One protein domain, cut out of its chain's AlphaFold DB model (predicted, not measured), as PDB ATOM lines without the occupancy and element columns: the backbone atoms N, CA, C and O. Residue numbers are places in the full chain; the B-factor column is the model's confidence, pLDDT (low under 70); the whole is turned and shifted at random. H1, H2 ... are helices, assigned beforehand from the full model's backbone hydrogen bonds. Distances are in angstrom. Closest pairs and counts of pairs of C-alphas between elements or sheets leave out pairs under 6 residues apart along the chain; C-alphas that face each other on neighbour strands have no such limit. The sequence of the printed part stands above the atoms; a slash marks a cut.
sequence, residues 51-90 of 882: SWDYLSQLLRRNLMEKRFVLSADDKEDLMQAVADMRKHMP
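AT A GLANCE: This is residues 51 to 90 of the 882 residues of an uncharacterized protein of Onchocerca flexuosa (UniProt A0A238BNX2). Two helices, the longer H2 and the shorter H1, run side by side in opposite ways as a flat, loosely closed U, with a gap between them and the link at one end, where residues 64 to 69 stick out free. The printed part has 40 residues with two named helices, H1 then H2, no named strand, and is all helix. It is only just compact, close to loose, with a radius of gyration of the C-alphas of 10.7 A, and spans 32 by 20 by 8 A.

HOW THE PARTS SIT: Begin with H2, residues 72 to 88, and look across to H1, residues 52 to 62. They are close but not clearly touching: the closest C-alphas, of Ser 56 and Val 82, are 7.9 A apart. They run opposite ways at a shallow tilt of 5 degrees. In both, every O i to N i+4 pair is within hydrogen-bond range.

IN THESE COORDINATES: Find C-alpha 72 at (-35.495, -52.582, -19.627); from there H2 runs 24.7 A to C-alpha 88. H1 begins at C-alpha 52, at (-45.263, -63.530, -1.813), and runs 14.8 A.

THE WHOLE: The C-alphas farthest apart, of Lys 66 and Pro 90, are 32.1 A apart. The printed part has no cut, and the nine-residue link is short. Mean pLDDT of the printed part is 70.4; look for values under 70 at residues 66 to 69 and 83 to 90, among others.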
ATOM      1  N   SER A  51     -48.927 -62.460   1.090       60.28
ATOM      2  CA  SER A  51     -48.354 -63.649   0.449       60.28
ATOM      3  C   SER A  51     -47.447 -63.273  -0.731       60.28
ATOM      4  O   SER A  51     -47.794 -62.436  -1.573       60.28
ATOM      5  N   TRP A  52     -46.272 -63.903  -0.817       65.69
ATOM      6  CA  TRP A  52     -45.263 -63.530  -1.813       65.69
ATOM      7  C   TRP A  52     -45.731 -63.759  -3.255       65.69
ATOM      8  O   TRP A  52     -45.372 -63.007  -4.159       65.69
ATOM      9  N   ASP A  53     -46.599 -64.746  -3.485       67.50
ATOM     10  CA  ASP A  53     -47.176 -64.994  -4.805       67.50
ATOM     11  C   ASP A  53     -48.190 -63.893  -5.205       67.50
ATOM     12  O   ASP A  53     -48.224 -63.501  -6.376       67.50
ATOM     13  N   TYR A  54     -48.924 -63.291  -4.251       72.31
ATOM     14  CA  TYR A  54     -49.715 -62.072  -4.496       72.31
ATOM     15  C   TYR A  54     -48.817 -60.848  -4.721       72.31
ATOM     16  O   TYR A  54     -49.058 -60.091  -5.662       72.31
ATOM     17  N   LEU A  55     -47.748 -60.671  -3.933       73.25
ATOM     18  CA  LEU A  55     -46.782 -59.581  -4.132       73.25
ATOM     19  C   LEU A  55     -46.104 -59.679  -5.504       73.25
ATOM     20  O   LEU A  55     -46.047 -58.686  -6.225       73.25
ATOM     21  N   SER A  56     -45.668 -60.870  -5.916       69.81
ATOM     22  CA  SER A  56     -45.060 -61.119  -7.228       69.81
ATOM     23  C   SER A  56     -46.037 -60.828  -8.372       69.81
ATOM     24  O   SER A  56     -45.667 -60.167  -9.346       69.81
ATOM     25  N   GLN A  57     -47.308 -61.231  -8.250       76.81
ATOM     26  CA  GLN A  57     -48.354 -60.855  -9.211       76.81
ATOM     27  C   GLN A  57     -48.608 -59.341  -9.233       76.81
ATOM     28  O   GLN A  57     -48.727 -58.753 -10.309       76.81
ATOM     29  N   LEU A  58     -48.658 -58.690  -8.068       75.88
ATOM     30  CA  LEU A  58     -48.881 -57.251  -7.940       75.88
ATOM     31  C   LEU A  58     -47.709 -56.447  -8.524       75.88
ATOM     32  O   LEU A  58     -47.937 -55.453  -9.214       75.88
ATOM     33  N   LEU A  59     -46.472 -56.888  -8.300       74.12
ATOM     34  CA  LEU A  59     -45.266 -56.285  -8.856       74.12
ATOM     35  C   LEU A  59     -45.222 -56.474 -10.374       74.12
ATOM     36  O   LEU A  59     -45.141 -55.488 -11.101       74.12
ATOM     37  N   ARG A  60     -45.396 -57.708 -10.874       76.06
ATOM     38  CA  ARG A  60     -45.497 -57.997 -12.318       76.06
ATOM     39  C   ARG A  60     -46.598 -57.167 -12.983       76.06
ATOM     40  O   ARG A  60     -46.377 -56.642 -14.071       76.06
ATOM     41  N   ARG A  61     -47.752 -56.975 -12.329       78.06
ATOM     42  CA  ARG A  61     -48.827 -56.097 -12.821       78.06
ATOM     43  C   ARG A  61     -48.393 -54.630 -12.862       78.06
ATOM     44  O   ARG A  61     -48.540 -54.001 -13.904       78.06
ATOM     45  N   ASN A  62     -47.813 -54.088 -11.788       73.44
ATOM     46  CA  ASN A  62     -47.323 -52.702 -11.758       73.44
ATOM     47  C   ASN A  62     -46.161 -52.442 -12.739       73.44
ATOM     48  O   ASN A  62     -46.053 -51.335 -13.254       73.44
ATOM     49  N   LEU A  63     -45.347 -53.457 -13.050       69.56
ATOM     50  CA  LEU A  63     -44.276 -53.419 -14.059       69.56
ATOM     51  C   LEU A  63     -44.771 -53.599 -15.506       69.56
ATOM     52  O   LEU A  63     -43.973 -53.529 -16.444       69.56
ATOM     53  N   MET A  64     -46.063 -53.870 -15.707       69.56
ATOM     54  CA  MET A  64     -46.713 -53.974 -17.023       69.56
ATOM     55  C   MET A  64     -47.757 -52.864 -17.237       69.56
ATOM     56  O   MET A  64     -48.013 -52.454 -18.371       69.56
ATOM     57  N   GLU A  65     -48.327 -52.320 -16.160       70.25
ATOM     58  CA  GLU A  65     -49.065 -51.060 -16.178       70.25
ATOM     59  C   GLU A  65     -48.106 -49.874 -16.363       70.25
ATOM     60  O   GLU A  65     -47.112 -49.731 -15.660       70.25
ATOM     61  N   LYS A  66     -48.428 -48.959 -17.284       60.78
ATOM     62  CA  LYS A  66     -47.549 -47.846 -17.712       60.78
ATOM     63  C   LYS A  66     -47.396 -46.703 -16.686       60.78
ATOM     64  O   LYS A  66     -47.260 -45.547 -17.081       60.78
ATOM     65  N   ARG A  67     -47.486 -46.995 -15.385       60.62
ATOM     66  CA  ARG A  67     -47.370 -46.009 -14.293       60.62
ATOM     67  C   ARG A  67     -45.923 -45.790 -13.855       60.62
ATOM     68  O   ARG A  67     -45.581 -44.678 -13.473       60.62
ATOM     69  N   PHE A  68     -45.087 -46.823 -13.960       58.22
ATOM     70  CA  PHE A  68     -43.651 -46.752 -13.704       58.22
ATOM     71  C   PHE A  68     -42.892 -46.961 -15.015       58.22
ATOM     72  O   PHE A  68     -43.059 -47.981 -15.680       58.22
ATOM     73  N   VAL A  69     -42.074 -45.978 -15.396       65.19
ATOM     74  CA  VAL A  69     -41.176 -46.063 -16.555       65.19
ATOM     75  C   VAL A  69     -39.772 -46.358 -16.038       65.19
ATOM     76  O   VAL A  69     -38.927 -45.471 -15.962       65.19
ATOM     77  N   LEU A  70     -39.571 -47.609 -15.630       70.62
ATOM     78  CA  LEU A  70     -38.239 -48.194 -15.485       70.62
ATOM     79  C   LEU A  70     -37.654 -48.462 -16.882       70.62
ATOM     80  O   LEU A  70     -38.412 -48.621 -17.849       70.62
ATOM     81  N   SER A  71     -36.326 -48.515 -17.006       79.56
ATOM     82  CA  SER A  71     -35.696 -49.033 -18.224       79.56
ATOM     83  C   SER A  71     -35.923 -50.547 -18.359       79.56
ATOM     84  O   SER A  71     -36.522 -51.188 -17.491       79.56
ATOM     85  N   ALA A  72     -35.492 -51.128 -19.482       76.81
ATOM     86  CA  ALA A  72     -35.495 -52.582 -19.627       76.81
ATOM     87  C   ALA A  72     -34.550 -53.227 -18.602       76.81
ATOM     88  O   ALA A  72     -34.925 -54.205 -17.965       76.81
ATOM     89  N   ASP A  73     -33.387 -52.609 -18.400       78.06
ATOM     90  CA  ASP A  73     -32.309 -53.110 -17.554       78.06
ATOM     91  C   ASP A  73     -32.710 -53.030 -16.065       78.06
ATOM     92  O   ASP A  73     -32.724 -54.054 -15.390       78.06
ATOM     93  N   ASP A  74     -33.227 -51.880 -15.593       80.94
ATOM     94  CA  ASP A  74     -33.760 -51.729 -14.217       80.94
ATOM     95  C   ASP A  74     -34.878 -52.748 -13.902       80.94
ATOM     96  O   ASP A  74     -35.114 -53.115 -12.749       80.94
ATOM     97  N   LYS A  75     -35.644 -53.151 -14.927       77.56
ATOM     98  CA  LYS A  75     -36.741 -54.114 -14.793       77.56
ATOM     99  C   LYS A  75     -36.233 -55.555 -14.767       77.56
ATOM    100  O   LYS A  75     -36.835 -56.365 -14.064       77.56
ATOM    101  N   GLU A  76     -35.168 -55.863 -15.502       78.69
ATOM    102  CA  GLU A  76     -34.470 -57.149 -15.424       78.69
ATOM    103  C   GLU A  76     -33.824 -57.295 -14.036       78.69
ATOM    104  O   GLU A  76     -34.119 -58.258 -13.331       78.69
ATOM    105  N   ASP A  77     -33.085 -56.276 -13.578       81.00
ATOM    106  CA  ASP A  77     -32.448 -56.221 -12.253       81.00
ATOM    107  C   ASP A  77     -33.465 -56.361 -11.107       81.00
ATOM    108  O   ASP A  77     -33.261 -57.136 -10.172       81.00
ATOM    109  N   LEU A  78     -34.605 -55.663 -11.179       80.38
ATOM    110  CA  LEU A  78     -35.668 -55.787 -10.176       80.38
ATOM    111  C   LEU A  78     -36.340 -57.169 -10.203       80.38
ATOM    112  O   LEU A  78     -36.714 -57.691  -9.152       80.38
ATOM    113  N   MET A  79     -36.503 -57.777 -11.381       75.44
ATOM    114  CA  MET A  79     -37.022 -59.143 -11.504       75.44
ATOM    115  C   MET A  79     -36.026 -60.179 -10.965       75.44
ATOM    116  O   MET A  79     -36.457 -61.131 -10.313       75.44
ATOM    117  N   GLN A  80     -34.725 -59.967 -11.179       76.56
ATOM    118  CA  GLN A  80     -33.642 -60.783 -10.636       76.56
ATOM    119  C   GLN A  80     -33.588 -60.672  -9.107       76.56
ATOM    120  O   GLN A  80     -33.694 -61.688  -8.428       76.56
ATOM    121  N   ALA A  81     -33.577 -59.458  -8.549       74.94
ATOM    122  CA  ALA A  81     -33.611 -59.238  -7.101       74.94
ATOM    123  C   ALA A  81     -34.842 -59.883  -6.432       74.94
ATOM    124  O   ALA A  81     -34.745 -60.441  -5.344       74.94
ATOM    125  N   VAL A  82     -36.002 -59.870  -7.096       72.25
ATOM    126  CA  VAL A  82     -37.237 -60.521  -6.616       72.25
ATOM    127  C   VAL A  82     -37.174 -62.049  -6.717       72.25
ATOM    128  O   VAL A  82     -37.773 -62.737  -5.885       72.25
ATOM    129  N   ALA A  83     -36.445 -62.596  -7.695       67.12
ATOM    130  CA  ALA A  83     -36.146 -64.024  -7.769       67.12
ATOM    131  C   ALA A  83     -35.152 -64.443  -6.671       67.12
ATOM    132  O   ALA A  83     -35.398 -65.430  -5.980       67.12
ATOM    133  N   ASP A  84     -34.100 -63.655  -6.439       68.19
ATOM    134  CA  ASP A  84     -33.115 -63.895  -5.381       68.19
ATOM    135  C   ASP A  84     -33.734 -63.765  -3.982       68.19
ATOM    136  O   ASP A  84     -33.484 -64.616  -3.131       68.19
ATOM    137  N   MET A  85     -34.622 -62.795  -3.742       67.81
ATOM    138  CA  MET A  85     -35.417 -62.739  -2.505       67.81
ATOM    139  C   MET A  85     -36.253 -64.013  -2.314       67.81
ATOM    140  O   MET A  85     -36.240 -64.594  -1.233       67.81
ATOM    141  N   ARG A  86     -36.938 -64.488  -3.364       66.06
ATOM    142  CA  ARG A  86     -37.756 -65.715  -3.309       66.06
ATOM    143  C   ARG A  86     -36.911 -66.964  -3.040       66.06
ATOM    144  O   ARG A  86     -37.347 -67.840  -2.304       66.06
ATOM    145  N   LYS A  87     -35.692 -67.017  -3.586       59.69
ATOM    146  CA  LYS A  87     -34.721 -68.109  -3.402       59.69
ATOM    147  C   LYS A  87     -34.252 -68.267  -1.948       59.69
ATOM    148  O   LYS A  87     -33.914 -69.378  -1.551       59.69
ATOM    149  N   HIS A  88     -34.242 -67.183  -1.169       55.19
ATOM    150  CA  HIS A  88     -33.774 -67.166   0.225       55.19
ATOM    151  C   HIS A  88     -34.904 -66.983   1.258       55.19
ATOM    152  O   HIS A  88     -34.630 -66.881   2.453       55.19
ATOM    153  N   MET A  89     -36.171 -66.933   0.830       56.91
ATOM    154  CA  MET A  89     -37.315 -66.807   1.736       56.91
ATOM    155  C   MET A  89     -37.740 -68.187   2.274       56.91
ATOM    156  O   MET A  89     -37.837 -69.131   1.484       56.91
ATOM    157  N   PRO A  90     -38.045 -68.333   3.581       53.97
ATOM    158  CA  PRO A  90     -38.620 -69.565   4.116       53.97
ATOM    159  C   PRO A  90     -39.924 -69.924   3.395       53.97
ATOM    160  O   PRO A  90     -40.801 -69.077   3.228       53.97
TER     161      PRO A  90